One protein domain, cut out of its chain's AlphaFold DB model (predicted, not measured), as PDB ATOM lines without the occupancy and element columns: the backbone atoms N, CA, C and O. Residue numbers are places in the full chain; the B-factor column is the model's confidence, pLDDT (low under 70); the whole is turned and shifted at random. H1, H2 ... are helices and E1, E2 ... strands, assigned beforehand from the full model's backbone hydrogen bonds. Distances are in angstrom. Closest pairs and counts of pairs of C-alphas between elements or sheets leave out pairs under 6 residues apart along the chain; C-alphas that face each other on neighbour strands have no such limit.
ATOM      1  N   THR A 465     151.708  77.021 150.573       71.75
ATOM      2  CA  THR A 465     152.305  78.058 151.435       71.75
ATOM      3  C   THR A 465     151.224  78.955 152.047       71.75
ATOM      4  O   THR A 465     150.230  79.270 151.391       71.75
ATOM      5  N   ASN A 466     151.420  79.411 153.292       70.75
ATOM      6  CA  ASN A 466     150.506  80.324 154.004       70.75
ATOM      7  C   ASN A 466     149.041  79.832 154.038       70.75
ATOM      8  O   ASN A 466     148.114  80.540 153.633       70.75
ATOM      9  N   CYS A 467     148.829  78.592 154.484       74.19
ATOM     10  CA  CYS A 467     147.543  77.903 154.381       74.19
ATOM     11  C   CYS A 467     146.601  78.238 155.550       74.19
ATOM     12  O   CYS A 467     146.350  77.408 156.423       74.19
ATOM     13  N   TYR A 468     146.076  79.470 155.555       71.44
ATOM     14  CA  TYR A 468     145.247  80.002 156.642       71.44
ATOM     15  C   TYR A 468     143.765  80.139 156.266       71.44
ATOM     16  O   TYR A 468     143.396  80.841 155.322       71.44
ATOM     17  N   GLY A 469     142.898  79.529 157.080       69.56
ATOM     18  CA  GLY A 469     141.442  79.573 156.923       69.56
ATOM     19  C   GLY A 469     140.913  78.714 155.768       69.56
ATOM     20  O   GLY A 469     141.644  78.327 154.860       69.56
ATOM     21  N   SER A 470     139.607  78.427 155.779       75.44
ATOM     22  CA  SER A 470     138.965  77.536 154.795       75.44
ATOM     23  C   SER A 470     139.226  77.939 153.340       75.44
ATOM     24  O   SER A 470     139.468  77.078 152.501       75.44
ATOM     25  N   LYS A 471     139.278  79.246 153.056       80.44
ATOM     26  CA  LYS A 471     139.474  79.787 151.703       80.44
ATOM     27  C   LYS A 471     140.814  79.449 151.052       80.44
ATOM     28  O   LYS A 471     140.903  79.477 149.828       80.44
ATOM     29  N   ALA A 472     141.844  79.104 151.826       81.31
ATOM     30  CA  ALA A 472     143.094  78.598 151.258       81.31
ATOM     31  C   ALA A 472     142.884  77.263 150.507       81.31
ATOM     32  O   ALA A 472     143.642  76.955 149.585       81.31
ATOM     33  N   PHE A 473     141.828  76.522 150.869       86.38
ATOM     34  CA  PHE A 473     141.480  75.192 150.370       86.38
ATOM     35  C   PHE A 473     140.354  75.183 149.326       86.38
ATOM     36  O   PHE A 473     140.140  74.152 148.685       86.38
ATOM     37  N   ASP A 474     139.703  76.322 149.080       86.56
ATOM     38  CA  ASP A 474     138.759  76.500 147.968       86.56
ATOM     39  C   ASP A 474     139.444  76.231 146.607       86.56
ATOM     40  O   ASP A 474     140.676  76.166 146.495       86.56
ATOM     41  N   LYS A 475     138.648  76.109 145.536       84.25
ATOM     42  CA  LYS A 475     139.125  75.923 144.151       84.25
ATOM     43  C   LYS A 475     140.144  76.982 143.716       84.25
ATOM     44  O   LYS A 475     141.160  76.645 143.113       84.25
ATOM     45  N   ASP A 476     139.890  78.245 144.057       83.06
ATOM     46  CA  ASP A 476     140.770  79.378 143.740       83.06
ATOM     47  C   ASP A 476     141.843  79.671 144.800       83.06
ATOM     48  O   ASP A 476     142.638  80.596 144.637       83.06
ATOM     49  N   GLY A 477     141.908  78.848 145.849       83.56
ATOM     50  CA  GLY A 477     142.964  78.891 146.850       83.56
ATOM     51  C   GLY A 477     144.324  78.407 146.330       83.56
ATOM     52  O   GLY A 477     144.493  78.026 145.166       83.56
ATOM     53  N   GLN A 478     145.302  78.413 147.235       81.31
ATOM     54  CA  GLN A 478     146.701  78.044 146.976       81.31
ATOM     55  C   GLN A 478     147.161  76.797 147.749       81.31
ATOM     56  O   GLN A 478     148.326  76.423 147.640       81.31
ATOM     57  N   CYS A 479     146.263  76.154 148.509       84.88
ATOM     58  CA  CYS A 479     146.587  75.009 149.360       84.88
ATOM     59  C   CYS A 479     145.653  73.811 149.149       84.88
ATOM     60  O   CYS A 479     144.432  73.954 149.061       84.88
ATOM     61  N   LEU A 480     146.223  72.611 149.102       87.56
ATOM     62  CA  LEU A 480     145.518  71.335 149.054       87.56
ATOM     63  C   LEU A 480     145.479  70.719 150.456       87.56
ATOM     64  O   LEU A 480     146.503  70.294 150.981       87.56
ATOM     65  N   GLY A 481     144.292  70.644 151.047       86.75
ATOM     66  CA  GLY A 481     144.030  69.856 152.248       86.75
ATOM     67  C   GLY A 481     143.563  68.449 151.878       86.75
ATOM     68  O   GLY A 481     142.687  68.308 151.019       86.75
ATOM     69  N   ALA A 482     144.121  67.441 152.542       88.19
ATOM     70  CA  ALA A 482     143.717  66.041 152.487       88.19
ATOM     71  C   ALA A 482     143.537  65.526 153.921       88.19
ATOM     72  O   ALA A 482     144.497  65.430 154.688       88.19
ATOM     73  N   GLY A 483     142.296  65.242 154.309       88.25
ATOM     74  CA  GLY A 483     141.979  64.661 155.611       88.25
ATOM     75  C   GLY A 483     141.778  63.155 155.491       88.25
ATOM     76  O   GLY A 483     141.061  62.712 154.599       88.25
ATOM     77  N   VAL A 484     142.416  62.378 156.364       89.50
ATOM     78  CA  VAL A 484     142.479  60.911 156.278       89.50
ATOM     79  C   VAL A 484     142.064  60.287 157.609       89.50
ATOM     80  O   VAL A 484     142.360  60.828 158.677       89.50
ATOM     81  N   ILE A 485     141.392  59.139 157.543       90.25
ATOM     82  CA  ILE A 485     141.225  58.196 158.649       90.25
ATOM     83  C   ILE A 485     141.355  56.759 158.125       90.25
ATOM     84  O   ILE A 485     140.801  56.428 157.079       90.25
ATOM     85  N   ALA A 486     142.097  55.908 158.823       90.44
ATOM     86  CA  ALA A 486     142.307  54.510 158.468       90.44
ATOM     87  C   ALA A 486     142.309  53.640 159.726       90.44
ATOM     88  O   ALA A 486     142.963  53.989 160.706       90.44
ATOM     89  N   GLY A 487     141.594  52.519 159.690       87.94
ATOM     90  CA  GLY A 487     141.518  51.541 160.768       87.94
ATOM     91  C   GLY A 487     142.004  50.172 160.304       87.94
ATOM     92  O   GLY A 487     141.585  49.695 159.253       87.94
ATOM     93  N   VAL A 488     142.861  49.540 161.102       85.75
ATOM     94  CA  VAL A 488     143.309  48.148 160.943       85.75
ATOM     95  C   VAL A 488     142.902  47.372 162.195       85.75
ATOM     96  O   VAL A 488     143.015  47.892 163.307       85.75
ATOM     97  N   ASN A 489     142.400  46.151 162.040       83.88
ATOM     98  CA  ASN A 489     141.782  45.364 163.102       83.88
ATOM     99  C   ASN A 489     142.279  43.906 163.098       83.88
ATOM    100  O   ASN A 489     142.593  43.349 162.052       83.88
ATOM    101  N   VAL A 490     142.290  43.248 164.264       78.81
ATOM    102  CA  VAL A 490     142.633  41.808 164.373       78.81
ATOM    103  C   VAL A 490     141.656  40.916 163.600       78.81
ATOM    104  O   VAL A 490     142.019  39.816 163.192       78.81
ATOM    105  N   ASN A 491     140.439  41.396 163.341       79.25
ATOM    106  CA  ASN A 491     139.572  40.855 162.306       79.25
ATOM    107  C   ASN A 491     139.663  41.742 161.042       79.25
ATOM    108  O   ASN A 491     138.990  42.778 161.012       79.25
ATOM    109  N   PRO A 492     140.392  41.332 159.980       78.50
ATOM    110  CA  PRO A 492     140.606  42.159 158.785       78.50
ATOM    111  C   PRO A 492     139.323  42.524 158.030       78.50
ATOM    112  O   PRO A 492     139.313  43.443 157.214       78.50
ATOM    113  N   LEU A 493     138.200  41.850 158.317       80.12
ATOM    114  CA  LEU A 493     136.880  42.232 157.810       80.12
ATOM    115  C   LEU A 493     136.443  43.626 158.294       80.12
ATOM    116  O   LEU A 493     135.574  44.233 157.671       80.12
ATOM    117  N   LYS A 494     137.038  44.155 159.368       82.94
ATOM    118  CA  LYS A 494     136.783  45.509 159.889       82.94
ATOM    119  C   LYS A 494     137.794  46.555 159.413       82.94
ATOM    120  O   LYS A 494     137.646  47.721 159.778       82.94
ATOM    121  N   ASP A 495     138.773  46.187 158.591       88.94
ATOM    122  CA  ASP A 495     139.747  47.145 158.063       88.94
ATOM    123  C   ASP A 495     139.071  48.186 157.162       88.94
ATOM    124  O   ASP A 495     138.154  47.872 156.391       88.94
ATOM    125  N   TYR A 496     139.523  49.437 157.262       93.19
ATOM    126  CA  TYR A 496     139.021  50.539 156.450       93.19
ATOM    127  C   TYR A 496     140.050  51.647 156.206       93.19
ATOM    128  O   TYR A 496     140.975  51.882 156.980       93.19
ATOM    129  N   PHE A 497     139.819  52.403 155.139       93.56
ATOM    130  CA  PHE A 497     140.501  53.641 154.791       93.56
ATOM    131  C   PHE A 497     139.466  54.638 154.263       93.56
ATOM    132  O   PHE A 497     138.598  54.272 153.477       93.56
ATOM    133  N   PHE A 498     139.560  55.905 154.652       94.06
ATOM    134  CA  PHE A 498     138.751  57.002 154.131       94.06
ATOM    135  C   PHE A 498     139.618  58.258 154.010       94.06
ATOM    136  O   PHE A 498     140.280  58.662 154.967       94.06
ATOM    137  N   ALA A 499     139.587  58.902 152.847       91.38
ATOM    138  CA  ALA A 499     140.275  60.156 152.578       91.38
ATOM    139  C   ALA A 499     139.344  61.154 151.878       91.38
ATOM    140  O   ALA A 499     138.643  60.813 150.927       91.38
ATOM    141  N   GLU A 500     139.367  62.402 152.338       91.69
ATOM    142  CA  GLU A 500     138.569  63.518 151.829       91.69
ATOM    143  C   GLU A 500     139.513  64.663 151.437       91.69
ATOM    144  O   GLU A 500     140.196  65.261 152.275       91.69
ATOM    145  N   PHE A 501     139.577  64.935 150.134       90.19
ATOM    146  CA  PHE A 501     140.458  65.912 149.505       90.19
ATOM    147  C   PHE A 501     139.677  67.179 149.170       90.19
ATOM    148  O   PHE A 501     138.636  67.124 148.516       90.19
ATOM    149  N   SER A 502     140.213  68.333 149.564       90.50
ATOM    150  CA  SER A 502     139.754  69.639 149.072       90.50
ATOM    151  C   SER A 502     139.989  69.798 147.562       90.50
ATOM    152  O   SER A 502     140.667  68.981 146.938       90.50
ATOM    153  N   ALA A 503     139.445  70.865 146.969       90.44
ATOM    154  CA  ALA A 503     139.530  71.113 145.531       90.44
ATOM    155  C   ALA A 503     140.970  71.013 144.990       90.44
ATOM    156  O   ALA A 503     141.890  71.618 145.546       90.44
ATOM    157  N   LEU A 504     141.149  70.293 143.880       90.31
ATOM    158  CA  LEU A 504     142.441  69.974 143.268       90.31
ATOM    159  C   LEU A 504     142.362  70.187 141.753       90.31
ATOM    160  O   LEU A 504     142.002  69.274 141.018       90.31
ATOM    161  N   THR A 505     142.680  71.390 141.271       88.94
ATOM    162  CA  THR A 505     142.695  71.700 139.829       88.94
ATOM    163  C   THR A 505     144.096  72.035 139.327       88.94
ATOM    164  O   THR A 505     144.960  72.435 140.107       88.94
ATOM    165  N   VAL A 506     144.322  71.935 138.015       84.00
ATOM    166  CA  VAL A 506     145.588  72.301 137.356       84.00
ATOM    167  C   VAL A 506     146.007  73.721 137.745       84.00
ATOM    168  O   VAL A 506     147.114  73.925 138.233       84.00
ATOM    169  N   GLY A 507     145.107  74.703 137.635       83.50
ATOM    170  CA  GLY A 507     145.388  76.091 138.019       83.50
ATOM    171  C   GLY A 507     145.760  76.244 139.497       83.50
ATOM    172  O   GLY A 507     146.610  77.065 139.838       83.50
ATOM    173  N   LYS A 508     145.189  75.412 140.375       86.69
ATOM    174  CA  LYS A 508     145.546  75.370 141.794       86.69
ATOM    175  C   LYS A 508     146.912  74.725 142.042       86.69
ATOM    176  O   LYS A 508     147.652  75.248 142.866       86.69
ATOM    177  N   ILE A 509     147.292  73.683 141.299       84.19
ATOM    178  CA  ILE A 509     148.649  73.105 141.339       84.19
ATOM    179  C   ILE A 509     149.685  74.157 140.913       84.19
ATOM    180  O   ILE A 509     150.666  74.368 141.620       84.19
ATOM    181  N   PHE A 510     149.439  74.890 139.821       80.38
ATOM    182  CA  PHE A 510     150.332  75.973 139.389       80.38
ATOM    183  C   PHE A 510     150.436  77.105 140.432       80.38
ATOM    184  O   PHE A 510     151.548  77.555 140.706       80.38
ATOM    185  N   ARG A 511     149.328  77.509 141.080       83.19
ATOM    186  CA  ARG A 511     149.350  78.462 142.214       83.19
ATOM    187  C   ARG A 511     150.139  77.929 143.419       83.19
ATOM    188  O   ARG A 511     150.932  78.667 143.994       83.19
ATOM    189  N   MET A 512     149.946  76.660 143.781       79.56
ATOM    190  CA  MET A 512     150.613  75.991 144.908       79.56
ATOM    191  C   MET A 512     152.133  75.881 144.702       79.56
ATOM    192  O   MET A 512     152.893  76.023 145.655       79.56
ATOM    193  N   LEU A 513     152.578  75.716 143.450       78.50
ATOM    194  CA  LEU A 513     153.987  75.762 143.031       78.50
ATOM    195  C   LEU A 513     154.522  77.198 142.816       78.50
ATOM    196  O   LEU A 513     155.589  77.379 142.233       78.50
ATOM    197  N   GLY A 514     153.788  78.233 143.240       69.69
ATOM    198  CA  GLY A 514     154.206  79.639 143.147       69.69
ATOM    199  C   GLY A 514     154.214  80.232 141.730       69.69
ATOM    200  O   GLY A 514     154.695  81.352 141.535       69.69
ATOM    201  N   SER A 515     153.688  79.518 140.731       72.19
ATOM    202  CA  SER A 515     153.698  79.971 139.341       72.19
ATOM    203  C   SER A 515     152.676  81.078 139.091       72.19
ATOM    204  O   SER A 515     151.505  80.981 139.458       72.19
ATOM    205  N   LYS A 516     153.120  82.126 138.389       68.50
ATOM    206  CA  LYS A 516     152.288  83.256 137.938       68.50
ATOM    207  C   LYS A 516     151.690  83.037 136.538       68.50
ATOM    208  O   LYS A 516     151.121  83.967 135.968       68.50
ATOM    209  N   LEU A 517     151.849  81.841 135.962       66.50
ATOM    210  CA  LEU A 517     151.409  81.515 134.605       66.50
ATOM    211  C   LEU A 517     149.878  81.601 134.484       66.50
ATOM    212  O   LEU A 517     149.149  80.831 135.108       66.50
ATOM    213  N   GLN A 518     149.386  82.523 133.651       64.62
ATOM    214  CA  GLN A 518     147.952  82.679 133.394       64.62
ATOM    215  C   GLN A 518     147.464  81.621 132.397       64.62
ATOM    216  O   GLN A 518     147.434  81.828 131.187       64.62
ATOM    217  N   ILE A 519     147.093  80.462 132.934       75.88
ATOM    218  CA  ILE A 519     146.506  79.351 132.182       75.88
ATOM    219  C   ILE A 519     145.034  79.682 131.850       75.88
ATOM    220  O   ILE A 519     144.316  80.160 132.735       75.88
ATOM    221  N   PRO A 520     144.538  79.416 130.621       76.88
ATOM    222  CA  PRO A 520     143.134  79.627 130.266       76.88
ATOM    223  C   PRO A 520     142.187  78.931 131.247       76.88
ATOM    224  O   PRO A 520     142.399  77.764 131.578       76.88
ATOM    225  N   LYS A 521     141.119  79.617 131.685       77.75
ATOM    226  CA  LYS A 521     140.253  79.145 132.785       77.75
ATOM    227  C   LYS A 521     139.758  77.705 132.607       77.75
ATOM    228  O   LYS A 521     139.738  76.951 133.566       77.75
ATOM    229  N   VAL A 522     139.425  77.310 131.380       74.12
ATOM    230  CA  VAL A 522     138.980  75.952 131.015       74.12
ATOM    231  C   VAL A 522     140.009  74.872 131.401       74.12
ATOM    232  O   VAL A 522     139.649  73.827 131.937       74.12
ATOM    233  N   VAL A 523     141.298  75.149 131.194       74.81
ATOM    234  CA  VAL A 523     142.409  74.266 131.587       74.81
ATOM    235  C   VAL A 523     142.720  74.431 133.078       74.81
ATOM    236  O   VAL A 523     142.906  73.443 133.778       74.81
ATOM    237  N   ALA A 524     142.716  75.663 133.599       79.25
ATOM    238  CA  ALA A 524     142.990  75.950 135.010       79.25
ATOM    239  C   ALA A 524     141.949  75.342 135.980       79.25
ATOM    240  O   ALA A 524     142.292  74.986 137.110       79.25
ATOM    241  N   ASP A 525     140.703  75.193 135.531       85.19
ATOM    242  CA  ASP A 525     139.592  74.588 136.271       85.19
ATOM    243  C   ASP A 525     139.571  73.051 136.191       85.19
ATOM    244  O   ASP A 525     138.851  72.430 136.974       85.19
ATOM    245  N   SER A 526     140.351  72.438 135.290       83.62
ATOM    246  CA  SER A 526     140.416  70.977 135.112       83.62
ATOM    247  C   SER A 526     141.037  70.282 136.332       83.62
ATOM    248  O   SER A 526     141.993  70.795 136.912       83.62
ATOM    249  N   GLY A 527     140.521  69.114 136.718       86.62
ATOM    250  CA  GLY A 527     140.849  68.377 137.945       86.62
ATOM    251  C   GLY A 527     139.587  68.059 138.754       86.62
ATOM    252  O   GLY A 527     138.578  67.669 138.185       86.62
ATOM    253  N   PHE A 528     139.617  68.258 140.069       90.12
ATOM    254  CA  PHE A 528     138.490  68.067 140.988       90.12
ATOM    255  C   PHE A 528     138.082  69.413 141.611       90.12
ATOM    256  O   PHE A 528     138.582  69.760 142.685       90.12
ATOM    257  N   PRO A 529     137.230  70.228 140.957       86.94
ATOM    258  CA  PRO A 529     136.912  71.591 141.404       86.94
ATOM    259  C   PRO A 529     136.180  71.682 142.750       86.94
ATOM    260  O   PRO A 529     136.270  72.724 143.392       86.94
ATOM    261  N   GLU A 530     135.484  70.625 143.178       89.31
ATOM    262  CA  GLU A 530     134.789  70.558 144.478       89.31
ATOM    263  C   GLU A 530     135.520  69.669 145.501       89.31
ATOM    264  O   GLU A 530     135.109  69.583 146.654       89.31
ATOM    265  N   GLY A 531     136.625  69.038 145.092       88.75
ATOM    266  CA  GLY A 531     137.300  67.993 145.858       88.75
ATOM    267  C   GLY A 531     136.860  66.581 145.466       88.75
ATOM    268  O   GLY A 531     136.107  66.380 144.509       88.75
ATOM    269  N   ALA A 532     137.378  65.594 146.193       91.12
ATOM    270  CA  ALA A 532     137.114  64.176 145.964       91.12
ATOM    271  C   ALA A 532     137.170  63.384 147.278       91.12
ATOM    272  O   ALA A 532     137.848  63.773 148.228       91.12
ATOM    273  N   VAL A 533     136.481  62.248 147.314       92.56
ATOM    274  CA  VAL A 533     136.462  61.307 148.436       92.56
ATOM    275  C   VAL A 533     136.861  59.927 147.932       92.56
ATOM    276  O   VAL A 533     136.362  59.465 146.906       92.56
ATOM    277  N   ILE A 534     137.745  59.262 148.666       93.56
ATOM    278  CA  ILE A 534     138.185  57.890 148.407       93.56
ATOM    279  C   ILE A 534     137.931  57.083 149.674       93.56
ATOM    280  O   ILE A 534     138.252  57.553 150.765       93.56
ATOM    281  N   TRP A 535     137.389  55.875 149.557       95.19
ATOM    282  CA  TRP A 535     137.371  54.940 150.679       95.19
ATOM    283  C   TRP A 535     137.657  53.511 150.234       95.19
ATOM    284  O   TRP A 535     137.426  53.143 149.087       95.19
ATOM    285  N   ALA A 536     138.162  52.707 151.159       92.69
ATOM    286  CA  ALA A 536     138.235  51.261 151.054       92.69
ATOM    287  C   ALA A 536     137.696  50.669 152.359       92.69
ATOM    288  O   ALA A 536     137.935  51.231 153.426       92.69
ATOM    289  N   SER A 537     136.955  49.567 152.300       92.62
ATOM    290  CA  SER A 537     136.498  48.867 153.506       92.62
ATOM    291  C   SER A 537     136.318  47.381 153.231       92.62
ATOM    292  O   SER A 537     135.799  47.004 152.178       92.62
ATOM    293  N   SER A 538     136.707  46.530 154.177       86.62
ATOM    294  CA  SER A 538     136.554  45.075 154.049       86.62
ATOM    295  C   SER A 538     135.116  44.592 154.304       86.62
ATOM    296  O   SER A 538     134.730  43.529 153.817       86.62
ATOM    297  N   THR A 539     134.288  45.390 154.988       89.38
ATOM    298  CA  THR A 539     132.833  45.181 155.171       89.38
ATOM    299  C   THR A 539     132.048  46.495 155.065       89.38
ATOM    300  O   THR A 539     132.629  47.574 154.940       89.38
ATOM    301  N   ASN A 540     130.713  46.414 155.092       89.81
ATOM    302  CA  ASN A 540     129.852  47.587 155.256       89.81
ATOM    303  C   ASN A 540     129.888  48.042 156.726       89.81
ATOM    304  O   ASN A 540     129.459  47.282 157.594       89.81
ATOM    305  N   GLN A 541     130.380  49.251 157.011       87.75
ATOM    306  CA  GLN A 541     130.515  49.760 158.383       87.75
ATOM    307  C   GLN A 541     130.500  51.294 158.478       87.75
ATOM    308  O   GLN A 541     130.868  52.000 157.541       87.75
ATOM    309  N   ASP A 542     130.097  51.803 159.642       89.06
ATOM    310  CA  ASP A 542     129.885  53.229 159.901       89.06
ATOM    311  C   ASP A 542     131.057  53.838 160.688       89.06
ATOM    312  O   ASP A 542     131.276  53.519 161.857       89.06
ATOM    313  N   VAL A 543     131.799  54.753 160.057       86.44
ATOM    314  CA  VAL A 543     133.014  55.378 160.611       86.44
ATOM    315  C   VAL A 543     132.752  56.834 160.999       86.44
ATOM    316  O   VAL A 543     132.169  57.602 160.233       86.44
ATOM    317  N   LYS A 544     133.197  57.262 162.187       83.19
ATOM    318  CA  LYS A 544     132.947  58.624 162.693       83.19
ATOM    319  C   LYS A 544     134.049  59.609 162.288       83.19
ATOM    320  O   LYS A 544     135.035  59.789 163.001       83.19
ATOM    321  N   TYR A 545     133.848  60.324 161.185       83.06
ATOM    322  CA  TYR A 545     134.799  61.314 160.678       83.06
ATOM    323  C   TYR A 545     134.307  62.760 160.869       83.06
ATOM    324  O   TYR A 545     133.218  63.136 160.441       83.06
ATOM    325  N   ASN A 546     135.136  63.587 161.519       73.25
ATOM    326  CA  ASN A 546     134.887  65.011 161.812       73.25
ATOM    327  C   ASN A 546     133.499  65.314 162.415       73.25
ATOM    328  O   ASN A 546     132.861  66.311 162.091       73.25
ATOM    329  N   GLY A 547     133.044  64.443 163.321       73.38
ATOM    330  CA  GLY A 547     131.772  64.577 164.039       73.38
ATOM    331  C   GLY A 547     130.577  63.934 163.330       73.38
ATOM    332  O   GLY A 547     129.651  63.505 164.015       73.38
ATOM    333  N   ALA A 548     130.632  63.792 162.004       82.75
ATOM    334  CA  ALA A 548     129.643  63.072 161.210       82.75
ATOM    335  C   ALA A 548     129.913  61.556 161.193       82.75
ATOM    336  O   ALA A 548     131.029  61.103 161.457       82.75
ATOM    337  N   ILE A 549     128.891  60.778 160.844       86.12
ATOM    338  CA  ILE A 549     129.022  59.357 160.500       86.12
ATOM    339  C   ILE A 549     129.205  59.259 158.977       86.12
ATOM    340  O   ILE A 549     128.556  59.987 158.224       86.12
ATOM    341  N   LYS A 550     130.122  58.401 158.527       89.56
ATOM    342  CA  LYS A 550     130.398  58.083 157.123       89.56
ATOM    343  C   LYS A 550     130.191  56.577 156.935       89.56
ATOM    344  O   LYS A 550     130.964  55.777 157.455       89.56
ATOM    345  N   ASN A 551     129.150  56.202 156.203       91.06
ATOM    346  CA  ASN A 551     128.794  54.809 155.946       91.06
ATOM    347  C   ASN A 551     129.671  54.263 154.805       91.06
ATOM    348  O   ASN A 551     129.473  54.611 153.637       91.06
ATOM    349  N   LEU A 552     130.675  53.449 155.135       91.81
ATOM    350  CA  LEU A 552     131.621  52.882 154.176       91.81
ATOM    351  C   LEU A 552     131.081  51.549 153.649       91.81
ATOM    352  O   LEU A 552     130.816  50.630 154.421       91.81
ATOM    353  N   ARG A 553     130.922  51.436 152.326       90.69
ATOM    354  CA  ARG A 553     130.557  50.178 151.646       90.69
ATOM    355  C   ARG A 553     131.790  49.304 151.402       90.69
ATOM    356  O   ARG A 553     132.857  49.851 151.124       90.69
ATOM    357  N   ARG A 554     131.619  47.976 151.450       91.12
ATOM    358  CA  ARG A 554     132.656  46.970 151.151       91.12
ATOM    359  C   ARG A 554     133.218  47.147 149.737       91.12
ATOM    360  O   ARG A 554     132.453  47.229 148.781       91.12
ATOM    361  N   GLY A 555     134.542  47.126 149.611       90.12
ATOM    362  CA  GLY A 555     135.277  47.397 148.372       90.12
ATOM    363  C   GLY A 555     136.008  48.741 148.405       90.12
ATOM    364  O   GLY A 555     136.010  49.436 149.420       90.12
ATOM    365  N   ILE A 556     136.644  49.092 147.287       91.81
ATOM    366  CA  ILE A 556     137.339  50.366 147.064       91.81
ATOM    367  C   ILE A 556     136.429  51.269 146.234       91.81
ATOM    368  O   ILE A 556     135.909  50.840 145.210       91.81
ATOM    369  N   TYR A 557     136.262  52.525 146.631       93.00
ATOM    370  CA  TYR A 557     135.443  53.499 145.921       93.00
ATOM    371  C   TYR A 557     136.142  54.849 145.786       93.00
ATOM    372  O   TYR A 557     136.878  55.294 146.668       93.00
ATOM    373  N   PHE A 558     135.833  55.532 144.688       91.19
ATOM    374  CA  PHE A 558     136.266  56.888 144.382       91.19
ATOM    375  C   PHE A 558     135.042  57.722 143.989       91.19
ATOM    376  O   PHE A 558     134.256  57.297 143.143       91.19
ATOM    377  N   LYS A 559     134.872  58.916 144.564       91.62
ATOM    378  CA  LYS A 559     133.716  59.782 144.300       91.62
ATOM    379  C   LYS A 559     134.096  61.258 144.265       91.62
ATOM    380  O   LYS A 559     134.721  61.761 145.193       91.62
ATOM    381  N   GLY A 560     133.663  61.982 143.236       89.38
ATOM    382  CA  GLY A 560     133.883  63.427 143.139       89.38
ATOM    383  C   GLY A 560     133.293  64.047 141.877       89.38
ATOM    384  O   GLY A 560     132.903  63.344 140.946       89.38
ATOM    385  N   MET A 561     133.244  65.377 141.836       87.12
ATOM    386  CA  MET A 561     133.009  66.117 140.595       87.12
ATOM    387  C   MET A 561     134.349  66.291 139.884       87.12
ATOM    388  O   MET A 561     135.259  66.923 140.419       87.12
ATOM    389  N   VAL A 562     134.472  65.705 138.696       86.62
ATOM    390  CA  VAL A 562     135.619  65.857 137.795       86.62
ATOM    391  C   VAL A 562     135.347  67.045 136.881       86.62
ATOM    392  O   VAL A 562     134.244  67.174 136.376       86.62
ATOM    393  N   ASN A 563     136.347  67.880 136.610       83.00
ATOM    394  CA  ASN A 563     136.374  68.788 135.469       83.00
ATOM    395  C   ASN A 563     137.464  68.332 134.495       83.00
ATOM    396  O   ASN A 563     138.628  68.236 134.880       83.00
ATOM    397  N   ILE A 564     137.120  68.089 133.235       78.06
ATOM    398  CA  ILE A 564     138.097  67.923 132.155       78.06
ATOM    399  C   ILE A 564     137.743  68.941 131.082       78.06
ATOM    400  O   ILE A 564     136.712  68.819 130.427       78.06
ATOM    401  N   LEU A 565     138.594  69.954 130.914       68.44
ATOM    402  CA  LEU A 565     138.485  70.977 129.872       68.44
ATOM    403  C   LEU A 565     137.081  71.607 129.764       68.44
ATOM    404  O   LEU A 565     136.600  71.898 128.671       68.44
ATOM    405  N   GLY A 566     136.429  71.849 130.907       63.34
ATOM    406  CA  GLY A 566     135.117  72.500 130.981       63.34
ATOM    407  C   GLY A 566     133.906  71.561 130.992       63.34
ATOM    408  O   GLY A 566     132.813  72.036 131.281       63.34
ATOM    409  N   PHE A 567     134.081  70.259 130.758       69.88
ATOM    410  CA  PHE A 567     133.068  69.248 131.081       69.88
ATOM    411  C   PHE A 567     133.173  68.918 132.572       69.88
ATOM    412  O   PHE A 567     134.275  68.605 133.021       69.88
ATOM    413  N   THR A 568     132.073  68.959 133.334       76.94
ATOM    414  CA  THR A 568     132.050  68.765 134.799       76.94
ATOM    415  C   THR A 568     131.281  67.514 135.278       76.94
ATOM    416  O   THR A 568     130.404  67.626 136.136       76.94
ATOM    417  N   PRO A 569     131.572  66.295 134.770       81.50
ATOM    418  CA  PRO A 569     130.863  65.099 135.210       81.50
ATOM    419  C   PRO A 569     131.035  64.801 136.702       81.50
ATOM    420  O   PRO A 569     132.143  64.771 137.248       81.50
ATOM    421  N   LYS A 570     129.920  64.448 137.336       84.69
ATOM    422  CA  LYS A 570     129.903  63.803 138.647       84.69
ATOM    423  C   LYS A 570     130.195  62.314 138.460       84.69
ATOM    424  O   LYS A 570     129.504  61.639 137.699       84.69
ATOM    425  N   LEU A 571     131.224  61.825 139.146       86.31
ATOM    426  CA  LEU A 571     131.783  60.486 138.983       86.31
ATOM    427  C   LEU A 571     131.719  59.701 140.298       86.31
ATOM    428  O   LEU A 571     132.138  60.200 141.347       86.31
ATOM    429  N   GLU A 572     131.248  58.457 140.230       89.50
ATOM    430  CA  GLU A 572     131.347  57.460 141.297       89.50
ATOM    431  C   GLU A 572     131.851  56.130 140.717       89.50
ATOM    432  O   GLU A 572     131.206  55.522 139.868       89.50
ATOM    433  N   ILE A 573     133.020  55.681 141.174       87.75
ATOM    434  CA  ILE A 573     133.627  54.394 140.822       87.75
ATOM    435  C   ILE A 573     133.615  53.509 142.067       87.75
ATOM    436  O   ILE A 573     133.912  53.987 143.163       87.75
ATOM    437  N   GLY A 574     133.297  52.228 141.900       89.94
ATOM    438  CA  GLY A 574     133.392  51.192 142.925       89.94
ATOM    439  C   GLY A 574     134.055  49.931 142.374       89.94
ATOM    440  O   GLY A 574     133.812  49.542 141.237       89.94
ATOM    441  N   ILE A 575     134.898  49.289 143.173       88.38
ATOM    442  CA  ILE A 575     135.606  48.051 142.843       88.38
ATOM    443  C   ILE A 575     135.449  47.108 144.036       88.38
ATOM    444  O   ILE A 575     135.946  47.385 145.128       88.38
ATOM    445  N   THR A 576     134.755  45.994 143.832       87.00
ATOM    446  CA  THR A 576     134.584  44.918 144.815       87.00
ATOM    447  C   THR A 576     135.143  43.606 144.253       87.00
ATOM    448  O   THR A 576     135.519  43.520 143.085       87.00
ATOM    449  N   GLU A 577     135.203  42.555 145.074       80.81
ATOM    450  CA  GLU A 577     135.598  41.204 144.628       80.81
ATOM    451  C   GLU A 577     134.633  40.598 143.591       80.81
ATOM    452  O   GLU A 577     135.015  39.712 142.817       80.81
ATOM    453  N   GLU A 578     133.385  41.073 143.593       82.94
ATOM    454  CA  GLU A 578     132.268  40.555 142.804       82.94
ATOM    455  C   GLU A 578     131.918  41.445 141.610       82.94
ATOM    456  O   GLU A 578     131.426  40.914 140.615       82.94
ATOM    457  N   ALA A 579     132.159  42.762 141.685       84.19
ATOM    458  CA  ALA A 579     131.733  43.728 140.676       84.19
ATOM    459  C   ALA A 579     132.646  44.962 140.556       84.19
ATOM    460  O   ALA A 579     133.126  45.506 141.551       84.19
ATOM    461  N   ILE A 580     132.801  45.467 139.330       84.31
ATOM    462  CA  ILE A 580     133.312  46.812 139.037       84.31
ATOM    463  C   ILE A 580     132.136  47.688 138.598       84.31
ATOM    464  O   ILE A 580     131.404  47.339 137.675       84.31
ATOM    465  N   PHE A 581     131.983  48.836 139.247       83.75
ATOM    466  CA  PHE A 581     130.937  49.825 139.017       83.75
ATOM    467  C   PHE A 581     131.558  51.167 138.620       83.75
ATOM    468  O   PHE A 581     132.508  51.635 139.246       83.75
ATOM    469  N   PHE A 582     130.995  51.813 137.607       85.12
ATOM    470  CA  PHE A 582     131.352  53.160 137.174       85.12
ATOM    471  C   PHE A 582     130.062  53.887 136.804       85.12
ATOM    472  O   PHE A 582     129.362  53.464 135.890       85.12
ATOM    473  N   ASP A 583     129.747  54.972 137.502       84.25
ATOM    474  CA  ASP A 583     128.626  55.857 137.204       84.25
ATOM    475  C   ASP A 583     129.166  57.264 136.939       84.25
ATOM    476  O   ASP A 583     129.720  57.917 137.828       84.25
ATOM    477  N   ALA A 584     129.029  57.704 135.689       82.12
ATOM    478  CA  ALA A 584     129.375  59.040 135.244       82.12
ATOM    479  C   ALA A 584     128.117  59.783 134.786       82.12
ATOM    480  O   ALA A 584     127.480  59.462 133.776       82.12
ATOM    481  N   GLU A 585     127.788  60.837 135.522       82.69
ATOM    482  CA  GLU A 585     126.718  61.765 135.203       82.69
ATOM    483  C   GLU A 585     127.318  62.973 134.477       82.69
ATOM    484  O   GLU A 585     127.847  63.880 135.114       82.69
ATOM    485  N   LEU A 586     127.262  62.962 133.140       78.50
ATOM    486  CA  LEU A 586     127.795  64.035 132.292       78.50
ATOM    487  C   LEU A 586     126.886  65.275 132.294       78.50
ATOM    488  O   LEU A 586     125.682  65.189 132.554       78.50
ATOM    489  N   ASP A 587     127.468  66.420 131.935       76.12
ATOM    490  CA  ASP A 587     126.751  67.673 131.676       76.12
ATOM    491  C   ASP A 587     126.030  67.684 130.314       76.12
ATOM    492  O   ASP A 587     126.424  66.954 129.398       76.12
ATOM    493  N   PRO A 588     125.002  68.540 130.130       75.44
ATOM    494  CA  PRO A 588     124.367  68.783 128.833       75.44
ATOM    495  C   PRO A 588     125.358  69.270 127.760       75.44
ATOM    496  O   PRO A 588     125.721  70.450 127.721       75.44
ATOM    497  N   VAL A 589     125.762  68.400 126.833       70.81
ATOM    498  CA  VAL A 589     126.699  68.770 125.761       70.81
ATOM    499  C   VAL A 589     125.939  69.432 124.614       70.81
ATOM    500  O   VAL A 589     125.117  68.806 123.948       70.81
ATOM    501  N   ARG A 590     126.210  70.717 124.364       64.81
ATOM    502  CA  ARG A 590     125.555  71.504 123.309       64.81
ATOM    503  C   ARG A 590     126.561  71.852 122.217       64.81
ATOM    504  O   ARG A 590     127.418  72.707 122.419       64.81
ATOM    505  N   PHE A 591     126.442  71.208 121.061       61.31
ATOM    506  CA  PHE A 591     127.269  71.495 119.892       61.31
ATOM    507  C   PHE A 591     126.649  72.610 119.035       61.31
ATOM    508  O   PHE A 591     125.438  72.860 119.067       61.31
ATOM    509  N   ALA A 592     127.488  73.274 118.237       49.91
ATOM    510  CA  ALA A 592     127.031  74.228 117.232       49.91
ATOM    511  C   ALA A 592     126.085  73.549 116.220       49.91
ATOM    512  O   ALA A 592     126.227  72.369 115.911       49.91
ATOM    513  N   GLY A 593     125.101  74.299 115.715       51.56
ATOM    514  CA  GLY A 593     124.066  73.766 114.820       51.56
ATOM    515  C   GLY A 593     122.821  73.201 115.515       51.56
ATOM    516  O   GLY A 593     121.975  72.630 114.842       51.56
ATOM    517  N   GLY A 594     122.654  73.375 116.831       53.31
ATOM    518  CA  GLY A 594     121.434  72.923 117.521       53.31
ATOM    519  C   GLY A 594     121.380  71.406 117.715       53.31
ATOM    520  O   GLY A 594     120.308  70.810 117.630       53.31
ATOM    521  N   ILE A 595     122.550  70.805 117.953       55.50
ATOM    522  CA  ILE A 595     122.712  69.422 118.400       55.50
ATOM    523  C   ILE A 595     122.929  69.455 119.919       55.50
ATOM    524  O   ILE A 595     123.883  70.069 120.408       55.50
ATOM    525  N   HIS A 596     122.038  68.828 120.683       65.88
ATOM    526  CA  HIS A 596     122.090  68.813 122.149       65.88
ATOM    527  C   HIS A 596     122.028  67.382 122.680       65.88
ATOM    528  O   HIS A 596     121.051  66.689 122.406       65.88
ATOM    529  N   ILE A 597     123.035  66.974 123.458       71.00
ATOM    530  CA  ILE A 597     123.057  65.709 124.201       71.00
ATOM    531  C   ILE A 597     122.689  65.985 125.663       71.00
ATOM    532  O   ILE A 597     123.349  66.768 126.346       71.00
ATOM    533  N   LEU A 598     121.613  65.356 126.122       76.81
ATOM    534  CA  LEU A 598     120.893  65.594 127.376       76.81
ATOM    535  C   LEU A 598     120.661  64.249 128.091       76.81
ATOM    536  O   LEU A 598     120.936  63.202 127.511       76.81
ATOM    537  N   ARG A 599     120.114  64.233 129.312       80.81
ATOM    538  CA  ARG A 599     119.728  62.987 130.009       80.81
ATOM    539  C   ARG A 599     118.521  62.328 129.345       80.81
ATOM    540  O   ARG A 599     118.532  61.139 129.058       80.81
ATOM    541  N   SER A 600     117.472  63.109 129.109       77.31
ATOM    542  CA  SER A 600     116.240  62.677 128.442       77.31
ATOM    543  C   SER A 600     115.553  63.885 127.804       77.31
ATOM    544  O   SER A 600     115.954  65.024 128.034       77.31
ATOM    545  N   LEU A 601     114.487  63.668 127.031       68.00
ATOM    546  CA  LEU A 601     113.688  64.785 126.505       68.00
ATOM    547  C   LEU A 601     112.858  65.479 127.604       68.00
ATOM    548  O   LEU A 601     112.435  66.618 127.435       68.00
ATOM    549  N   LYS A 602     112.665  64.813 128.753       70.75
ATOM    550  CA  LYS A 602     111.973  65.354 129.935       70.75
ATOM    551  C   LYS A 602     112.918  66.092 130.892       70.75
ATOM    552  O   LYS A 602     112.518  67.087 131.489       70.75
ATOM    553  N   ASP A 603     114.165  65.637 131.017       71.44
ATOM    554  CA  ASP A 603     115.224  66.313 131.774       71.44
ATOM    555  C   ASP A 603     116.334  66.812 130.842       71.44
ATOM    556  O   ASP A 603     117.280  66.099 130.501       71.44
ATOM    557  N   MET A 604     116.198  68.088 130.479       68.31
ATOM    558  CA  MET A 604     117.147  68.847 129.664       68.31
ATOM    559  C   MET A 604     118.199  69.612 130.497       68.31
ATOM    560  O   MET A 604     118.956  70.412 129.939       68.31
ATOM    561  N   LYS A 605     118.220  69.434 131.829       74.44
ATOM    562  CA  LYS A 605     119.173  70.085 132.749       74.44
ATOM    563  C   LYS A 605     120.363  69.187 133.073       74.44
ATOM    564  O   LYS A 605     121.447  69.706 133.317       74.44
ATOM    565  N   GLN A 606     120.169  67.872 133.058       76.94
ATOM    566  CA  GLN A 606     121.233  66.874 133.172       76.94
ATOM    567  C   GLN A 606     121.705  66.420 131.777       76.94
ATOM    568  O   GLN A 606     120.934  66.455 130.815       76.94
ATOM    569  N   GLY A 607     122.968  66.005 131.646       74.56
ATOM    570  CA  GLY A 607     123.505  65.391 130.426       74.56
ATOM    571  C   GLY A 607     123.313  63.873 130.384       74.56
ATOM    572  O   GLY A 607     122.623  63.313 131.238       74.56
ATOM    573  N   PRO A 608     123.907  63.167 129.409       78.50
ATOM    574  CA  PRO A 608     123.794  61.712 129.320       78.50
ATOM    575  C   PRO A 608     124.368  61.015 130.569       78.50
ATOM    576  O   PRO A 608     125.301  61.506 131.205       78.50
ATOM    577  N   LYS A 609     123.785  59.879 130.960       82.31
ATOM    578  CA  LYS A 609     124.301  59.017 132.035       82.31
ATOM    579  C   LYS A 609     125.017  57.826 131.414       82.31
ATOM    580  O   LYS A 609     124.467  57.198 130.511       82.31
ATOM    581  N   ILE A 610     126.211  57.521 131.906       80.62
ATOM    582  CA  ILE A 610     126.966  56.318 131.551       80.62
ATOM    583  C   ILE A 610     127.123  55.497 132.825       80.62
ATOM    584  O   ILE A 610     127.760  55.954 133.771       80.62
ATOM    585  N   VAL A 611     126.550  54.296 132.838       82.56
ATOM    586  CA  VAL A 611     126.741  53.310 133.902       82.56
ATOM    587  C   VAL A 611     127.419  52.084 133.305       82.56
ATOM    588  O   VAL A 611     126.914  51.505 132.346       82.56
ATOM    589  N   VAL A 612     128.545  51.675 133.877       82.12
ATOM    590  CA  VAL A 612     129.162  50.370 133.626       82.12
ATOM    591  C   VAL A 612     129.046  49.547 134.899       82.12
ATOM    592  O   VAL A 612     129.431  50.009 135.974       82.12
ATOM    593  N   ASN A 613     128.532  48.330 134.773       82.50
ATOM    594  CA  ASN A 613     128.502  47.336 135.835       82.50
ATOM    595  C   ASN A 613     129.068  46.024 135.282       82.50
ATOM    596  O   ASN A 613     128.504  45.460 134.348       82.50
ATOM    597  N   ALA A 614     130.194  45.564 135.819       80.06
ATOM    598  CA  ALA A 614     130.869  44.346 135.386       80.06
ATOM    599  C   ALA A 614     131.029  43.386 136.566       80.06
ATOM    600  O   ALA A 614     131.932  43.549 137.386       80.06
ATOM    601  N   THR A 615     130.138  42.400 136.655       79.31
ATOM    602  CA  THR A 615     130.130  41.352 137.675       79.31
ATOM    603  C   THR A 615     130.970  40.144 137.251       79.31
ATOM    604  O   THR A 615     131.147  39.849 136.068       79.31
ATOM    605  N   ARG A 616     131.527  39.437 138.240       74.94
ATOM    606  CA  ARG A 616     132.457  38.313 138.046       74.94
ATOM    607  C   ARG A 616     131.793  36.934 138.149       74.94
ATOM    608  O   ARG A 616     132.317  35.971 137.591       74.94
ATOM    609  N   LYS A 617     130.688  36.818 138.893       71.25
ATOM    610  CA  LYS A 617     129.930  35.571 139.108       71.25
ATOM    611  C   LYS A 617     128.416  35.861 139.180       71.25
ATOM    612  O   LYS A 617     127.980  36.369 140.210       71.25
ATOM    613  N   PRO A 618     127.618  35.523 138.146       67.44
ATOM    614  CA  PRO A 618     128.055  35.147 136.794       67.44
ATOM    615  C   PRO A 618     128.927  36.244 136.161       67.44
ATOM    616  O   PRO A 618     128.873  37.397 136.579       67.44
ATOM    617  N   LEU A 619     129.752  35.888 135.173       67.06
ATOM    618  CA  LEU A 619     130.575  36.862 134.453       67.06
ATOM    619  C   LEU A 619     129.687  37.664 133.490       67.06
ATOM    620  O   LEU A 619     129.363  37.179 132.407       67.06
ATOM    621  N   GLN A 620     129.282  38.868 133.884       70.25
ATOM    622  CA  GLN A 620     128.408  39.731 133.091       70.25
ATOM    623  C   GLN A 620     128.925  41.169 133.122       70.25
ATOM    624  O   GLN A 620     129.061  41.770 134.179       70.25
ATOM    625  N   ALA A 621     129.174  41.748 131.952       66.44
ATOM    626  CA  ALA A 621     129.384  43.178 131.787       66.44
ATOM    627  C   ALA A 621     128.142  43.803 131.151       66.44
ATOM    628  O   ALA A 621     127.623  43.283 130.163       66.44
ATOM    629  N   GLN A 622     127.687  44.914 131.721       72.69
ATOM    630  CA  GLN A 622     126.606  45.740 131.210       72.69
ATOM    631  C   GLN A 622     127.078  47.195 131.129       72.69
ATOM    632  O   GLN A 622     127.467  47.788 132.137       72.69
ATOM    633  N   VAL A 623     127.024  47.783 129.935       73.75
ATOM    634  CA  VAL A 623     127.224  49.220 129.706       73.75
ATOM    635  C   VAL A 623     125.881  49.826 129.316       73.75
ATOM    636  O   VAL A 623     125.383  49.601 128.214       73.75
ATOM    637  N   TYR A 624     125.298  50.601 130.228       77.38
ATOM    638  CA  TYR A 624     124.059  51.341 130.021       77.38
ATOM    639  C   TYR A 624     124.370  52.819 129.769       77.38
ATOM    640  O   TYR A 624     124.895  53.516 130.642       77.38
ATOM    641  N   ILE A 625     124.031  53.311 128.578       75.31
ATOM    642  CA  ILE A 625     124.160  54.722 128.197       75.31
ATOM    643  C   ILE A 625     122.764  55.268 127.924       75.31
ATOM    644  O   ILE A 625     122.093  54.830 126.990       75.31
ATOM    645  N   HIS A 626     122.339  56.253 128.711       78.62
ATOM    646  CA  HIS A 626     121.042  56.914 128.561       78.62
ATOM    647  C   HIS A 626     121.240  58.396 128.296       78.62
ATOM    648  O   HIS A 626     121.766  59.124 129.138       78.62
ATOM    649  N   GLY A 627     120.807  58.842 127.122       75.81
ATOM    650  CA  GLY A 627     120.824  60.250 126.766       75.81
ATOM    651  C   GLY A 627     119.812  60.576 125.681       75.81
ATOM    652  O   GLY A 627     119.533  59.752 124.814       75.81
ATOM    653  N   ALA A 628     119.277  61.789 125.693       72.44
ATOM    654  CA  ALA A 628     118.518  62.316 124.566       72.44
ATOM    655  C   ALA A 628     119.393  63.188 123.670       72.44
ATOM    656  O   ALA A 628     120.257  63.918 124.144       72.44
ATOM    657  N   LEU A 629     119.128  63.120 122.374       64.44
ATOM    658  CA  LEU A 629     119.813  63.819 121.308       64.44
ATOM    659  C   LEU A 629     118.763  64.636 120.538       64.44
ATOM    660  O   LEU A 629     117.901  64.083 119.856       64.44
ATOM    661  N   LYS A 630     118.797  65.963 120.671       61.06
ATOM    662  CA  LYS A 630     117.932  66.884 119.912       61.06
ATOM    663  C   LYS A 630     118.737  67.473 118.760       61.06
ATOM    664  O   LYS A 630     119.799  68.031 119.015       61.06
ATOM    665  N   ILE A 631     118.257  67.324 117.524       54.06
ATOM    666  CA  ILE A 631     118.946  67.723 116.283       54.06
ATOM    667  C   ILE A 631     117.951  68.412 115.350       54.06
ATOM    668  O   ILE A 631     116.986  67.798 114.908       54.06
ATOM    669  N   PHE A 632     118.187  69.687 115.024       48.62
ATOM    670  CA  PHE A 632     117.392  70.464 114.050       48.62
ATOM    671  C   PHE A 632     115.858  70.431 114.261       48.62
ATOM    672  O   PHE A 632     115.094  70.610 113.318       48.62
ATOM    673  N   GLY A 633     115.395  70.217 115.498       48.28
ATOM    674  CA  GLY A 633     113.971  70.109 115.840       48.28
ATOM    675  C   GLY A 633     113.408  68.684 115.829       48.28
ATOM    676  O   GLY A 633     112.354  68.469 116.418       48.28
ATOM    677  N   ALA A 634     114.123  67.706 115.264       52.72
ATOM    678  CA  ALA A 634     113.882  66.301 115.568       52.72
ATOM    679  C   ALA A 634     114.434  65.988 116.967       52.72
ATOM    680  O   ALA A 634     115.531  66.416 117.342       52.72
ATOM    681  N   GLU A 635     113.668  65.241 117.748       65.00
ATOM    682  CA  GLU A 635     114.048  64.829 119.095       65.00
ATOM    683  C   GLU A 635     114.180  63.313 119.137       65.00
ATOM    684  O   GLU A 635     113.306  62.608 118.636       65.00
ATOM    685  N   THR A 636     115.250  62.792 119.737       67.88
ATOM    686  CA  THR A 636     115.339  61.363 120.036       67.88
ATOM    687  C   THR A 636     115.830  61.115 121.452       67.88
ATOM    688  O   THR A 636     116.832  61.683 121.872       67.88
ATOM    689  N   GLU A 637     115.125  60.289 122.225       73.06
ATOM    690  CA  GLU A 637     115.704  59.694 123.435       73.06
ATOM    691  C   GLU A 637     116.420  58.399 123.041       73.06
ATOM    692  O   GLU A 637     115.879  57.625 122.258       73.06
ATOM    693  N   THR A 638     117.626  58.164 123.554       72.19
ATOM    694  CA  THR A 638     118.435  56.982 123.225       72.19
ATOM    695  C   THR A 638     118.863  56.239 124.484       72.19
ATOM    696  O   THR A 638     119.287  56.847 125.474       72.19
ATOM    697  N   LYS A 639     118.728  54.912 124.457       75.75
ATOM    698  CA  LYS A 639     119.187  53.999 125.507       75.75
ATOM    699  C   LYS A 639     119.967  52.874 124.853       75.75
ATOM    700  O   LYS A 639     119.374  52.018 124.205       75.75
ATOM    701  N   PHE A 640     121.280  52.889 125.030       71.44
ATOM    702  CA  PHE A 640     122.146  51.780 124.652       71.44
ATOM    703  C   PHE A 640     122.356  50.892 125.875       71.44
ATOM    704  O   PHE A 640     122.644  51.391 126.963       71.44
ATOM    705  N   ASN A 641     122.209  49.588 125.689       76.00
ATOM    706  CA  ASN A 641     122.411  48.560 126.699       76.00
ATOM    707  C   ASN A 641     123.289  47.471 126.070       76.00
ATOM    708  O   ASN A 641     122.805  46.613 125.337       76.00
ATOM    709  N   LEU A 642     124.601  47.559 126.287       72.31
ATOM    710  CA  LEU A 642     125.564  46.586 125.784       72.31
ATOM    711  C   LEU A 642     125.791  45.545 126.880       72.31
ATOM    712  O   LEU A 642     126.340  45.888 127.925       72.31
ATOM    713  N   THR A 643     125.379  44.300 126.654       71.62
ATOM    714  CA  THR A 643     125.670  43.167 127.546       71.62
ATOM    715  C   THR A 643     126.926  42.417 127.070       71.62
ATOM    716  O   THR A 643     127.654  42.910 126.208       71.62
ATOM    717  N   MET A 644     127.195  41.219 127.602       65.81
ATOM    718  CA  MET A 644     128.205  40.295 127.048       65.81
ATOM    719  C   MET A 644     127.702  39.505 125.832       65.81
ATOM    720  O   MET A 644     128.507  38.942 125.096       65.81
ATOM    721  N   GLU A 645     126.384  39.441 125.629       67.00
ATOM    722  CA  GLU A 645     125.745  38.571 124.635       67.00
ATOM    723  C   GLU A 645     125.143  39.367 123.474       67.00
ATOM    724  O   GLU A 645     125.200  38.903 122.336       67.00
ATOM    725  N   GLN A 646     124.657  40.592 123.725       68.44
ATOM    726  CA  GLN A 646     124.094  41.474 122.701       68.44
ATOM    727  C   GLN A 646     124.263  42.973 122.992       68.44
ATOM    728  O   GLN A 646     124.355  43.409 124.139       68.44
ATOM    729  N   ILE A 647     124.262  43.771 121.926       66.38
ATOM    730  CA  ILE A 647     123.999  45.211 121.952       66.38
ATOM    731  C   ILE A 647     122.498  45.409 121.767       66.38
ATOM    732  O   ILE A 647     121.939  44.958 120.770       66.38
ATOM    733  N   GLU A 648     121.864  46.144 122.670       71.81
ATOM    734  CA  GLU A 648     120.535  46.725 122.482       71.81
ATOM    735  C   GLU A 648     120.650  48.249 122.341       71.81
ATOM    736  O   GLU A 648     121.438  48.893 123.041       71.81
ATOM    737  N   ALA A 649     119.845  48.844 121.463       68.12
ATOM    738  CA  ALA A 649     119.731  50.288 121.304       68.12
ATOM    739  C   ALA A 649     118.269  50.694 121.047       68.12
ATOM    740  O   ALA A 649     117.732  50.482 119.963       68.12
ATOM    741  N   ASP A 650     117.622  51.283 122.053       67.75
ATOM    742  CA  ASP A 650     116.294  51.890 121.941       67.75
ATOM    743  C   ASP A 650     116.426  53.375 121.567       67.75
ATOM    744  O   ASP A 650     116.910  54.174 122.370       67.75
ATOM    745  N   PHE A 651     115.947  53.755 120.383       69.25
ATOM    746  CA  PHE A 651     115.798  55.139 119.924       69.25
ATOM    747  C   PHE A 651     114.314  55.533 119.948       69.25
ATOM    748  O   PHE A 651     113.464  54.780 119.483       69.25
ATOM    749  N   TYR A 652     113.976  56.726 120.431       69.12
ATOM    750  CA  TYR A 652     112.602  57.242 120.485       69.12
ATOM    751  C   TYR A 652     112.493  58.523 119.656       69.12
ATOM    752  O   TYR A 652     112.548  59.621 120.200       69.12
ATOM    753  N   LEU A 653     112.401  58.382 118.334       65.56
ATOM    754  CA  LEU A 653     112.279  59.479 117.373       65.56
ATOM    755  C   LEU A 653     110.906  60.166 117.498       65.56
ATOM    756  O   LEU A 653     109.867  59.539 117.306       65.56
ATOM    757  N   ASN A 654     110.892  61.471 117.752       59.00
ATOM    758  CA  ASN A 654     109.717  62.329 117.630       59.00
ATOM    759  C   ASN A 654     109.865  63.164 116.350       59.00
ATOM    760  O   ASN A 654     110.677  64.094 116.290       59.00
ATOM    761  N   LEU A 655     109.117  62.796 115.307       52.69
ATOM    762  CA  LEU A 655     109.154  63.444 114.000       52.69
ATOM    763  C   LEU A 655     107.940  64.365 113.844       52.69
ATOM    764  O   LEU A 655     106.793  63.930 113.932       52.69
ATOM    765  N   PHE A 656     108.207  65.650 113.594       49.97
ATOM    766  CA  PHE A 656     107.193  66.670 113.299       49.97
ATOM    767  C   PHE A 656     106.027  66.715 114.308       49.97
ATOM    768  O   PHE A 656     104.880  66.915 113.917       49.97
ATOM    769  N   SER A 657     106.315  66.512 115.602       48.59
ATOM    770  CA  SER A 657     105.386  66.536 116.756       48.59
ATOM    771  C   SER A 657     104.224  65.523 116.783       48.59
ATOM    772  O   SER A 657     103.706  65.261 117.868       48.59
ATOM    773  N   TYR A 658     103.851  64.914 115.653       49.72
ATOM    774  CA  TYR A 658     102.685  64.021 115.527       49.72
ATOM    775  C   TYR A 658     103.037  62.540 115.282       49.72
ATOM    776  O   TYR A 658     102.150  61.685 115.314       49.72
ATOM    777  N   LEU A 659     104.315  62.224 115.029       51.41
ATOM    778  CA  LEU A 659     104.811  60.864 114.787       51.41
ATOM    779  C   LEU A 659     105.822  60.475 115.869       51.41
ATOM    780  O   LEU A 659     107.008  60.808 115.791       51.41
ATOM    781  N   LYS A 660     105.349  59.737 116.875       56.88
ATOM    782  CA  LYS A 660     106.182  59.181 117.949       56.88
ATOM    783  C   LYS A 660     106.591  57.771 117.540       56.88
ATOM    784  O   LYS A 660     105.748  56.880 117.516       56.88
ATOM    785  N   THR A 661     107.866  57.605 117.198       62.25
ATOM    786  CA  THR A 661     108.433  56.376 116.634       62.25
ATOM    787  C   THR A 661     109.503  55.794 117.555       62.25
ATOM    788  O   THR A 661     110.581  56.374 117.685       62.25
ATOM    789  N   ARG A 662     109.256  54.636 118.179       64.25
ATOM    790  CA  ARG A 662     110.344  53.866 118.812       64.25
ATOM    791  C   ARG A 662     110.996  52.992 117.747       64.25
ATOM    792  O   ARG A 662     110.284  52.261 117.076       64.25
ATOM    793  N   VAL A 663     112.318  53.054 117.631       65.69
ATOM    794  CA  VAL A 663     113.147  52.102 116.888       65.69
ATOM    795  C   VAL A 663     114.009  51.369 117.904       65.69
ATOM    796  O   VAL A 663     114.936  51.958 118.458       65.69
ATOM    797  N   ARG A 664     113.706  50.103 118.176       62.31
ATOM    798  CA  ARG A 664     114.614  49.224 118.923       62.31
ATOM    799  C   ARG A 664     115.501  48.494 117.931       62.31
ATOM    800  O   ARG A 664     114.964  47.938 116.985       62.31
ATOM    801  N   LEU A 665     116.809  48.473 118.174       63.66
ATOM    802  CA  LEU A 665     117.770  47.573 117.534       63.66
ATOM    803  C   LEU A 665     118.301  46.584 118.579       63.66
ATOM    804  O   LEU A 665     118.632  47.002 119.689       63.66
ATOM    805  N   SER A 666     118.452  45.310 118.222       60.44
ATOM    806  CA  SER A 666     119.287  44.352 118.963       60.44
ATOM    807  C   SER A 666     120.241  43.611 118.021       60.44
ATOM    808  O   SER A 666     119.916  43.404 116.854       60.44
ATOM    809  N   ALA A 667     121.437  43.254 118.499       63.88
ATOM    810  CA  ALA A 667     122.439  42.501 117.739       63.88
ATOM    811  C   ALA A 667     123.386  41.724 118.673       63.88
ATOM    812  O   ALA A 667     124.025  42.321 119.538       63.88
ATOM    813  N   GLY A 668     123.499  40.403 118.495       59.03
ATOM    814  CA  GLY A 668     124.374  39.547 119.310       59.03
ATOM    815  C   GLY A 668     125.878  39.706 119.022       59.03
ATOM    816  O   GLY A 668     126.265  40.177 117.955       59.03
ATOM    817  N   TYR A 669     126.756  39.248 119.917       60.91
ATOM    818  CA  TYR A 669     128.207  39.180 119.656       60.91
ATOM    819  C   TYR A 669     128.618  37.819 119.061       60.91
ATOM    820  O   TYR A 669     129.215  36.973 119.727       60.91
ATOM    821  N   GLY A 670     128.292  37.599 117.783       53.22
ATOM    822  CA  GLY A 670     128.584  36.360 117.044       53.22
ATOM    823  C   GLY A 670     129.690  36.497 115.990       53.22
ATOM    824  O   GLY A 670     129.909  37.570 115.424       53.22
ATOM    825  N   ARG A 671     130.389  35.395 115.672       47.81
ATOM    826  CA  ARG A 671     131.281  35.339 114.497       47.81
ATOM    827  C   ARG A 671     130.435  35.270 113.219       47.81
ATOM    828  O   ARG A 671     129.527  34.452 113.129       47.81
ATOM    829  N   SER A 672     130.817  36.059 112.211       47.31
ATOM    830  CA  SER A 672     130.082  36.305 110.956       47.31
ATOM    831  C   SER A 672     128.794  37.124 111.105       47.31
ATOM    832  O   SER A 672     127.937  36.830 111.942       47.31
ATOM    833  N   LEU A 673     128.624  38.077 110.177       42.81
ATOM    834  CA  LEU A 673     127.404  38.870 109.966       42.81
ATOM    835  C   LEU A 673     126.160  37.999 109.705       42.81
ATOM    836  O   LEU A 673     125.034  38.444 109.878       42.81
ATOM    837  N   SER A 674     126.358  36.735 109.314       44.81
ATOM    838  CA  SER A 674     125.293  35.745 109.110       44.81
ATOM    839  C   SER A 674     124.644  35.219 110.395       44.81
ATOM    840  O   SER A 674     123.688  34.456 110.307       44.81
ATOM    841  N   SER A 675     125.165  35.577 111.573       42.62
ATOM    842  CA  SER A 675     124.588  35.227 112.885       42.62
ATOM    843  C   SER A 675     123.974  36.427 113.616       42.62
ATOM    844  O   SER A 675     123.276  36.266 114.615       42.62
ATOM    845  N   THR A 676     124.223  37.642 113.123       45.94
ATOM    846  CA  THR A 676     123.921  38.909 113.797       45.94
ATOM    847  C   THR A 676     122.619  39.504 113.271       45.94
ATOM    848  O   THR A 676     122.605  40.528 112.594       45.94
ATOM    849  N   GLY A 677     121.506  38.834 113.577       46.84
ATOM    850  CA  GLY A 677     120.178  39.300 113.190       46.84
ATOM    851  C   GLY A 677     119.851  40.649 113.827       46.84
ATOM    852  O   GLY A 677     119.524  40.685 115.009       46.84
ATOM    853  N   VAL A 678     119.923  41.738 113.051       47.12
ATOM    854  CA  VAL A 678     119.472  43.056 113.517       47.12
ATOM    855  C   VAL A 678     117.953  43.054 113.523       47.12
ATOM    856  O   VAL A 678     117.331  43.128 112.461       47.12
ATOM    857  N   GLU A 679     117.367  42.952 114.710       49.38
ATOM    858  CA  GLU A 679     115.930  43.114 114.901       49.38
ATOM    859  C   GLU A 679     115.612  44.602 115.058       49.38
ATOM    860  O   GLU A 679     115.937  45.202 116.082       49.38
TER     861      GLU A 679
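Overview. This is residues 465 to 679 of the 1278 residues of a protein of Nematostella vectensis (UniProt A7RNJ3). The domain is a long, twisted wall of antiparallel strands, with E1 at one edge and E15 far away at another; most strands stand side by side with their antiparallel neighbours, and the small hairpin E9 and E10 adds on beside the last residues of the longest strand, E12. A second small sheet, the hairpin E4 and E5, crosses over part of one face near E2 and E3, while two short helices, H1 and H2, sit together beyond the ends of E2 and E3. The printed part has 215 residues, with the named elements E1 E2 H1 H2 E3 to E15 in chain order: two helices and 15 strands, 13 of them in the large branched sheet, class mostly strand. The whole is loose, with a radius of gyration of the C-alphas of 22.1 A, and spans 62 by 50 by 32 A.

Arrangement. E1, residues 480 to 489, is an edge strand and forms a hairpin with E2, residues 496 to 501; N 485 and O 498 are 2.8 A apart, within hydrogen-bond range, as are the N and O pairs named below. H1, residues 506 to 512, and H2, residues 521 to 524, touch, their closest C-alphas being those of Gly 507 and Ala 524, 3.9 A apart. Neither helix is on the branched sheet, with 3 pairs of C-alphas within 10 A for H1 and 0 for H2. Every O i to N i+4 pair in H1 is within hydrogen-bond range; H2 is too short for such a pair. E3, residues 532 to 537, lies on the other side of E2 from E1, with N 534 and O 499 at 2.9 A. E4, residues 541 to 545, and E5, residues 548 to 552, are a hairpin, with N 543 and O 550 at 2.9 A. This two-stranded sheet and the branched sheet form a sandwich, two sheets face to face: the parts that face each other are 10.1 A centre to centre, their strands at 54 degrees. The closest C-alphas of E3 and E5, those of Ser 537 and Leu 552, are 6.4 A apart. E6, residues 555 to 561, is antiparallel to E3, with N 557 and O 535 at 2.8 A. It begins a meander, each strand the antiparallel neighbour of the one before, with E7, residues 570 to 575, and E8, residues 579 to 585; N 558 and O 573 are 2.9 A apart, N 574 and O 581 2.8 A. E9, residues 589 to 591, and E10, residues 595 to 598, are a hairpin, with N 591 and O 595 at 2.9 A. E11, residues 609 to 616, is antiparallel to E8, with N 612 and O 582 at 2.8 A. E11 begins a second meander, followed by E12, residues 619 to 631, E13, residues 634 to 642, E14, residues 646 to 655, and E15, residues 659 to 668. E12 has E11 beside residues 619 to 626 and E10 beside 627 to 631 on one side, and E13 on the other; N 622 and O 613, N 598 and O 628, and N 640 and O 625 are 2.8, 2.8 and 2.9 A apart. N 650 and O 639 of E14 and E13 are 2.9 A apart, N 663 and O 651 of E15 and E14 2.8 A.

Along the chain. E1 begins at C-alpha 480, (145.518, 71.335, 149.054), and is 29.8 A long. E12 is 37.7 A long and begins at C-alpha 619, (130.575, 36.862, 134.453). E13, E14 and E15 measure 25.1, 28.0 and 29.3 A, and E15 ends at C-alpha 668, (124.374, 39.547, 119.310).

Size, cuts and confidence. The C-alphas farthest apart are those of Asn 466 and Ser 674, 68.1 A. The printed part has no cut and no long link. The mean pLDDT of the printed part is 75.9; 63 residues are under 70, among them 590 to 596, 629 to 636 and 649 to 679.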